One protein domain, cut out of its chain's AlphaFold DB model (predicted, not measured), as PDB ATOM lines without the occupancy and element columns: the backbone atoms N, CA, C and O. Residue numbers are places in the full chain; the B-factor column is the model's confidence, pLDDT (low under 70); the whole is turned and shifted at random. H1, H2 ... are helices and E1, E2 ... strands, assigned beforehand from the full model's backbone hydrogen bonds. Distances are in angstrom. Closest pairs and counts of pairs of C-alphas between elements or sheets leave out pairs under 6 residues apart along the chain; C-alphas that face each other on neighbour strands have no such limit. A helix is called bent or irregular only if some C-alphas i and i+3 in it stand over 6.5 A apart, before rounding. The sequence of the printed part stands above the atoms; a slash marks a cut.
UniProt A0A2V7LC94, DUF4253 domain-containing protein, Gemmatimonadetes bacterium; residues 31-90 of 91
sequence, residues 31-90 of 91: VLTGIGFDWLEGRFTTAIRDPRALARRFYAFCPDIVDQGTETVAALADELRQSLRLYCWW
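AT A GLANCE: This is residues 31 to 90 of the 91 residues of the protein "DUF4253 domain-containing protein" of Gemmatimonadetes bacterium (UniProt A0A2V7LC94). A small sheet of three strands makes one side of this domain, and three helices cluster beyond its E3 edge, H3 in contact with both H1 and H2, while E1 lies on the far side. The printed part has 60 residues with three named helices and three named strands, in the order E1 E2 H1 H2 H3 E3. The sheet runs E1 E2 E3, antiparallel throughout, and the class is mixed, helices and strands. The whole is compact and rounded, with a radius of gyration of the C-alphas of 10.7 A and spans of 28 by 26 by 15 A.

IN THESE COORDINATES: Find C-alpha 31 at (157.439, 270.912, 315.077), where E1, residues 31 to 35, begins. E2, residues 39 to 44, runs 16.7 A, and E3, residues 85 to 89, runs 13.2 A to C-alpha 89 at (164.651, 260.756, 303.570). H1, residues 51 to 61, and H3, residues 73 to 83, each measure 15.1 A; H2, residues 64 to 70, is irregular, with C-alphas 67 and 70 7.1 A apart.

HOW THE PARTS SIT: Start at the hairpin E1 and E2, where N 33 and O 41 are 2.9 A apart. Between E2 and E3, N 42 and O 86 are 2.8 A apart. H2 only grazes the sheet; its closest C-alphas to E3 are Ile 65 and Cys 88, 6.2 A. H3 only grazes it with residues 79 to 83. H1 only just is on the sheet, with 5 pairs of C-alphas within 10 A, and only grazes it. H1 and H3 touch at a steep tilt of 65 degrees, opposite ways, closest at C-alphas Pro 51 and Ala 77, 4.8 A. H2 and H3 touch at a steep tilt of 60 degrees, closest at C-alphas Thr 70 and Leu 76, 5.6 A. In H1 and H3 every O i to N i+4 pair is within hydrogen-bond range; in H2, 1 of 3 is, beside 2 of 4 O i to N i+3 pairs.

THE WHOLE: The C-alphas farthest apart, Phe 37 and Arg 49, are 29.4 A apart. The printed part has no cut and no long link. Its mean pLDDT is 97.1, and no printed residue is under 70.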
ATOM      1  N   VAL A  31     158.261 270.256 316.100       96.25
ATOM      2  CA  VAL A  31     157.439 270.912 315.077       96.25
ATOM      3  C   VAL A  31     157.945 270.468 313.708       96.25
ATOM      4  O   VAL A  31     159.152 270.494 313.477       96.25
ATOM      5  N   LEU A  32     157.044 270.049 312.816       95.62
ATOM      6  CA  LEU A  32     157.382 269.791 311.411       95.62
ATOM      7  C   LEU A  32     157.460 271.110 310.647       95.62
ATOM      8  O   LEU A  32     156.603 271.972 310.833       95.62
ATOM      9  N   THR A  33     158.460 271.240 309.781       95.44
ATOM     10  CA  THR A  33     158.663 272.431 308.942       95.44
ATOM     11  C   THR A  33     158.574 272.127 307.449       95.44
ATOM     12  O   THR A  33     158.292 273.039 306.679       95.44
ATOM     13  N   GLY A  34     158.701 270.860 307.047       92.44
ATOM     14  CA  GLY A  34     158.553 270.432 305.659       92.44
ATOM     15  C   GLY A  34     158.219 268.945 305.546       92.44
ATOM     16  O   GLY A  34     158.564 268.144 306.416       92.44
ATOM     17  N   ILE A  35     157.498 268.589 304.485       94.31
ATOM     18  CA  ILE A  35     157.199 267.205 304.115       94.31
ATOM     19  C   ILE A  35     157.060 267.110 302.597       94.31
ATOM     20  O   ILE A  35     156.369 267.922 301.978       94.31
ATOM     21  N   GLY A  36     157.727 266.121 302.018       90.62
ATOM     22  CA  GLY A  36     157.689 265.789 300.601       90.62
ATOM     23  C   GLY A  36     157.161 264.380 300.360       90.62
ATOM     24  O   GLY A  36     156.523 263.776 301.223       90.62
ATOM     25  N   PHE A  37     157.408 263.871 299.156       88.56
ATOM     26  CA  PHE A  37     157.022 262.515 298.764       88.56
ATOM     27  C   PHE A  37     157.796 261.445 299.554       88.56
ATOM     28  O   PHE A  37     157.215 260.458 299.994       88.56
ATOM     29  N   ASP A  38     159.078 261.705 299.778       91.75
ATOM     30  CA  ASP A  38     160.113 260.787 300.255       91.75
ATOM     31  C   ASP A  38     161.009 261.422 301.327       91.75
ATOM     32  O   ASP A  38     162.035 260.868 301.697       91.75
ATOM     33  N   TRP A  39     160.633 262.581 301.862       94.19
ATOM     34  CA  TRP A  39     161.381 263.233 302.929       94.19
ATOM     35  C   TRP A  39     160.464 263.981 303.883       94.19
ATOM     36  O   TRP A  39     159.330 264.353 303.564       94.19
ATOM     37  N   LEU A  40     160.973 264.226 305.083       95.56
ATOM     38  CA  LEU A  40     160.361 265.133 306.040       95.56
ATOM     39  C   LEU A  40     161.432 265.845 306.847       95.56
ATOM     40  O   LEU A  40     162.535 265.332 307.036       95.56
ATOM     41  N   GLU A  41     161.071 267.003 307.385       96.81
ATOM     42  CA  GLU A  41     161.939 267.754 308.274       96.81
ATOM     43  C   GLU A  41     161.157 268.497 309.362       96.81
ATOM     44  O   GLU A  41     159.956 268.781 309.268       96.81
ATOM     45  N   GLY A  42     161.873 268.842 310.420       97.00
ATOM     46  CA  GLY A  42     161.359 269.599 311.538       97.00
ATOM     47  C   GLY A  42     162.439 269.925 312.554       97.00
ATOM     48  O   GLY A  42     163.642 269.765 312.331       97.00
ATOM     49  N   ARG A  43     161.994 270.362 313.727       97.75
ATOM     50  CA  ARG A  43     162.871 270.730 314.836       97.75
ATOM     51  C   ARG A  43     162.300 270.254 316.162       97.75
ATOM     52  O   ARG A  43     161.127 270.491 316.456       97.75
ATOM     53  N   PHE A  44     163.136 269.630 316.987       98.31
ATOM     54  CA  PHE A  44     162.797 269.347 318.378       98.31
ATOM     55  C   PHE A  44     162.742 270.651 319.175       98.31
ATOM     56  O   PHE A  44     163.631 271.497 319.082       98.31
ATOM     57  N   THR A  45     161.688 270.830 319.968       97.12
ATOM     58  CA  THR A  45     161.460 272.075 320.727       97.12
ATOM     59  C   THR A  45     162.059 272.041 322.129       97.12
ATOM     60  O   THR A  45     162.044 273.039 322.844       97.12
ATOM     61  N   THR A  46     162.596 270.891 322.527       96.50
ATOM     62  CA  THR A  46     163.260 270.666 323.812       96.50
ATOM     63  C   THR A  46     164.553 269.893 323.584       96.50
ATOM     64  O   THR A  46     164.709 269.235 322.552       96.50
ATOM     65  N   ALA A  47     165.477 269.961 324.545       97.75
ATOM     66  CA  ALA A  47     166.673 269.129 324.521       97.75
ATOM     67  C   ALA A  47     166.291 267.642 324.425       97.75
ATOM     68  O   ALA A  47     165.314 267.196 325.040       97.75
ATOM     69  N   ILE A  48     167.051 266.877 323.641       97.88
ATOM     70  CA  ILE A  48     166.780 265.453 323.446       97.88
ATOM     71  C   ILE A  48     167.178 264.686 324.703       97.88
ATOM     72  O   ILE A  48     168.334 264.740 325.123       97.88
ATOM     73  N   ARG A  49     166.210 263.976 325.296       94.94
ATOM     74  CA  ARG A  49     166.389 263.285 326.586       94.94
ATOM     75  C   ARG A  49     167.406 262.146 326.501       94.94
ATOM     76  O   ARG A  49     168.290 262.055 327.343       94.94
ATOM     77  N   ASP A  50     167.280 261.305 325.474       98.00
ATOM     78  CA  ASP A  50     168.203 260.203 325.183       98.00
ATOM     79  C   ASP A  50     168.524 260.173 323.677       98.00
ATOM     80  O   ASP A  50     167.802 259.548 322.893       98.00
ATOM     81  N   PRO A  51     169.601 260.859 323.251       98.19
ATOM     82  CA  PRO A  51     169.977 260.918 321.843       98.19
ATOM     83  C   PRO A  51     170.337 259.554 321.250       98.19
ATOM     84  O   PRO A  51     170.061 259.308 320.081       98.19
ATOM     85  N   ARG A  52     170.902 258.631 322.043       98.50
ATOM     86  CA  ARG A  52     171.307 257.303 321.552       98.50
ATOM     87  C   ARG A  52     170.096 256.414 321.301       98.50
ATOM     88  O   ARG A  52     170.053 255.709 320.295       98.50
ATOM     89  N   ALA A  53     169.116 256.428 322.204       98.38
ATOM     90  CA  ALA A  53     167.861 255.716 321.983       98.38
ATOM     91  C   ALA A  53     167.078 256.318 320.816       98.38
ATOM     92  O   ALA A  53     166.532 255.572 320.001       98.38
ATOM     93  N   LEU A  54     167.071 257.649 320.701       98.31
ATOM     94  CA  LEU A  54     166.398 258.320 319.600       98.31
ATOM     95  C   LEU A  54     167.046 257.992 318.253       98.31
ATOM     96  O   LEU A  54     166.331 257.618 317.332       98.31
ATOM     97  N   ALA A  55     168.376 258.028 318.158       98.75
ATOM     98  CA  ALA A  55     169.102 257.659 316.945       98.75
ATOM     99  C   ALA A  55     168.791 256.223 316.497       98.75
ATOM    100  O   ALA A  55     168.475 256.001 315.334       98.75
ATOM    101  N   ARG A  56     168.779 255.247 317.420       98.75
ATOM    102  CA  ARG A  56     168.380 253.860 317.099       98.75
ATOM    103  C   ARG A  56     166.946 253.769 316.579       98.75
ATOM    104  O   ARG A  56     166.675 253.028 315.640       98.75
ATOM    105  N   ARG A  57     166.026 254.515 317.193       98.00
ATOM    106  CA  ARG A  57     164.621 254.569 316.774       98.00
ATOM    107  C   ARG A  57     164.462 255.187 315.385       98.00
ATOM    108  O   ARG A  57     163.611 254.734 314.626       98.00
ATOM    109  N   PHE A  58     165.236 256.225 315.091       97.94
ATOM    110  CA  PHE A  58     165.287 256.869 313.787       97.94
ATOM    111  C   PHE A  58     165.854 255.915 312.737       97.94
ATOM    112  O   PHE A  58     165.183 255.682 311.744       97.94
ATOM    113  N   TYR A  59     166.986 255.262 313.012       98.31
ATOM    114  CA  TYR A  59     167.587 254.281 312.106       98.31
ATOM    115  C   TYR A  59     166.638 253.120 311.771       98.31
ATOM    116  O   TYR A  59     166.490 252.743 310.618       98.31
ATOM    117  N   ALA A  60     165.905 252.605 312.762       97.44
ATOM    118  CA  ALA A  60     164.907 251.559 312.530       97.44
ATOM    119  C   ALA A  60     163.712 252.016 311.668       97.44
ATOM    120  O   ALA A  60     163.018 251.183 311.092       97.44
ATOM    121  N   PHE A  61     163.426 253.319 311.628       95.94
ATOM    122  CA  PHE A  61     162.305 253.897 310.880       95.94
ATOM    123  C   PHE A  61     162.716 254.401 309.490       95.94
ATOM    124  O   PHE A  61     161.941 254.341 308.539       95.94
ATOM    125  N   CYS A  62     163.933 254.913 309.382       97.06
ATOM    126  CA  CYS A  62     164.518 255.495 308.193       97.06
ATOM    127  C   CYS A  62     166.012 255.150 308.210       97.06
ATOM    128  O   CYS A  62     166.786 255.877 308.831       97.06
ATOM    129  N   PRO A  63     166.411 254.006 307.628       97.31
ATOM    130  CA  PRO A  63     167.805 253.572 307.633       97.31
ATOM    131  C   PRO A  63     168.753 254.542 306.916       97.31
ATOM    132  O   PRO A  63     169.871 254.759 307.383       97.31
ATOM    133  N   ASP A  64     168.281 255.199 305.852       98.06
ATOM    134  CA  ASP A  64     169.112 256.017 304.957       98.06
ATOM    135  C   ASP A  64     169.778 257.218 305.639       98.06
ATOM    136  O   ASP A  64     170.902 257.573 305.290       98.06
ATOM    137  N   ILE A  65     169.175 257.792 306.689       97.38
ATOM    138  CA  ILE A  65     169.821 258.861 307.486       97.38
ATOM    139  C   ILE A  65     171.136 258.413 308.144       97.38
ATOM    140  O   ILE A  65     171.944 259.248 308.563       97.38
ATOM    141  N   VAL A  66     171.340 257.102 308.291       98.25
ATOM    142  CA  VAL A  66     172.597 256.505 308.739       98.25
ATOM    143  C   VAL A  66     173.332 255.928 307.543       98.25
ATOM    144  O   VAL A  66     174.441 256.372 307.279       98.25
ATOM    145  N   ASP A  67     172.718 255.002 306.806       98.38
ATOM    146  CA  ASP A  67     173.408 254.225 305.766       98.38
ATOM    147  C   ASP A  67     173.947 255.109 304.626       98.38
ATOM    148  O   ASP A  67     174.982 254.796 304.042       98.38
ATOM    149  N   GLN A  68     173.282 256.235 304.349       97.25
ATOM    150  CA  GLN A  68     173.674 257.213 303.327       97.25
ATOM    151  C   GLN A  68     174.036 258.591 303.911       97.25
ATOM    152  O   GLN A  68     174.532 259.461 303.199       97.25
ATOM    153  N   GLY A  69     173.739 258.819 305.192       96.94
ATOM    154  CA  GLY A  69     173.909 260.105 305.861       96.94
ATOM    155  C   GLY A  69     175.076 260.102 306.837       96.94
ATOM    156  O   GLY A  69     176.228 260.306 306.480       96.94
ATOM    157  N   THR A  70     174.749 259.915 308.111       98.19
ATOM    158  CA  THR A  70     175.692 260.040 309.237       98.19
ATOM    159  C   THR A  70     176.660 258.863 309.389       98.19
ATOM    160  O   THR A  70     177.512 258.894 310.278       98.19
ATOM    161  N   GLU A  71     176.521 257.819 308.568       98.38
ATOM    162  CA  GLU A  71     177.315 256.578 308.503       98.38
ATOM    163  C   GLU A  71     177.226 255.675 309.743       98.38
ATOM    164  O   GLU A  71     177.356 254.455 309.651       98.38
ATOM    165  N   THR A  72     176.985 256.236 310.931       98.69
ATOM    166  CA  THR A  72     176.833 255.472 312.169       98.69
ATOM    167  C   THR A  72     175.714 256.016 313.048       98.69
ATOM    168  O   THR A  72     175.504 257.220 313.182       98.69
ATOM    169  N   VAL A  73     175.050 255.116 313.776       98.69
ATOM    170  CA  VAL A  73     174.034 255.492 314.777       98.69
ATOM    171  C   VAL A  73     174.618 256.389 315.881       98.69
ATOM    172  O   VAL A  73     173.904 257.199 316.470       98.69
ATOM    173  N   ALA A  74     175.913 256.249 316.188       98.75
ATOM    174  CA  ALA A  74     176.591 257.102 317.162       98.75
ATOM    175  C   ALA A  74     176.720 258.546 316.653       98.75
ATOM    176  O   ALA A  74     176.358 259.467 317.384       98.75
ATOM    177  N   ALA A  75     177.141 258.729 315.399       98.75
ATOM    178  CA  ALA A  75     177.207 260.042 314.764       98.75
ATOM    179  C   ALA A  75     175.818 260.691 314.663       98.75
ATOM    180  O   ALA A  75     175.667 261.858 315.020       98.75
ATOM    181  N   LEU A  76     174.779 259.921 314.313       98.81
ATOM    182  CA  LEU A  76     173.398 260.411 314.343       98.81
ATOM    183  C   LEU A  76     172.978 260.897 315.738       98.81
ATOM    184  O   LEU A  76     172.328 261.932 315.870       98.81
ATOM    185  N   ALA A  77     173.336 260.170 316.801       98.75
ATOM    186  CA  ALA A  77     173.014 260.576 318.170       98.75
ATOM    187  C   ALA A  77     173.683 261.906 318.552       98.75
ATOM    188  O   ALA A  77     173.048 262.751 319.195       98.75
ATOM    189  N   ASP A  78     174.940 262.099 318.151       98.75
ATOM    190  CA  ASP A  78     175.671 263.343 318.387       98.75
ATOM    191  C   ASP A  78     175.069 264.502 317.583       98.75
ATOM    192  O   ASP A  78     174.822 265.574 318.143       98.75
ATOM    193  N   GLU A  79     174.721 264.276 316.314       98.62
ATOM    194  CA  GLU A  79     174.074 265.284 315.475       98.62
ATOM    195  C   GLU A  79     172.700 265.689 316.018       98.62
ATOM    196  O   GLU A  79     172.405 266.882 316.137       98.62
ATOM    197  N   LEU A  80     171.862 264.723 316.405       98.50
ATOM    198  CA  LEU A  80     170.553 264.977 317.008       98.50
ATOM    199  C   LEU A  80     170.699 265.840 318.269       98.50
ATOM    200  O   LEU A  80     169.988 266.835 318.432       98.50
ATOM    201  N   ARG A  81     171.649 265.491 319.148       98.38
ATOM    202  CA  ARG A  81     171.928 266.226 320.391       98.38
ATOM    203  C   ARG A  81     172.341 267.676 320.126       98.38
ATOM    204  O   ARG A  81     171.952 268.551 320.896       98.38
ATOM    205  N   GLN A  82     173.146 267.917 319.095       98.38
ATOM    206  CA  GLN A  82     173.709 269.237 318.796       98.38
ATOM    207  C   GLN A  82     172.745 270.122 317.999       98.38
ATOM    208  O   GLN A  82     172.555 271.292 318.327       98.38
ATOM    209  N   SER A  83     172.129 269.574 316.952       98.06
ATOM    210  CA  SER A  83     171.343 270.343 315.982       98.06
ATOM    211  C   SER A  83     169.883 270.532 316.398       98.06
ATOM    212  O   SER A  83     169.244 271.520 316.009       98.06
ATOM    213  N   LEU A  84     169.342 269.579 317.175       98.25
ATOM    214  CA  LEU A  84     167.908 269.416 317.432       98.25
ATOM    215  C   LEU A  84     167.076 269.325 316.143       98.25
ATOM    216  O   LEU A  84     165.880 269.635 316.145       98.25
ATOM    217  N   ARG A  85     167.701 268.925 315.033       98.06
ATOM    218  CA  ARG A  85     167.035 268.783 313.744       98.06
ATOM    219  C   ARG A  85     166.355 267.423 313.677       98.06
ATOM    220  O   ARG A  85     166.926 266.409 314.059       98.06
ATOM    221  N   LEU A  86     165.122 267.419 313.197       97.81
ATOM    222  CA  LEU A  86     164.393 266.216 312.834       97.81
ATOM    223  C   LEU A  86     164.430 266.147 311.313       97.81
ATOM    224  O   LEU A  86     164.049 267.114 310.660       97.81
ATOM    225  N   TYR A  87     164.898 265.041 310.751       97.56
ATOM    226  CA  TYR A  87     164.874 264.822 309.311       97.56
ATOM    227  C   TYR A  87     164.868 263.325 309.006       97.56
ATOM    228  O   TYR A  87     165.431 262.541 309.769       97.56
ATOM    229  N   CYS A  88     164.231 262.965 307.897       97.06
ATOM    230  CA  CYS A  88     164.281 261.643 307.278       97.06
ATOM    231  C   CYS A  88     164.214 261.820 305.757       97.06
ATOM    232  O   CYS A  88     163.514 262.727 305.296       97.06
ATOM    233  N   TRP A  89     164.874 260.944 305.004       96.38
ATOM    234  CA  TRP A  89     164.651 260.756 303.570       96.38
ATOM    235  C   TRP A  89     164.690 259.263 303.238       96.38
ATOM    236  O   TRP A  89     165.344 258.507 303.950       96.38
ATOM    237  N   TRP A  90     163.962 258.850 302.209       93.00
ATOM    238  CA  TRP A  90     163.870 257.462 301.763       93.00
ATOM    239  C   TRP A  90     164.051 257.429 300.245       93.00
ATOM    240  O   TRP A  90     163.070 257.585 299.519       93.00
TER     241      TRP A  90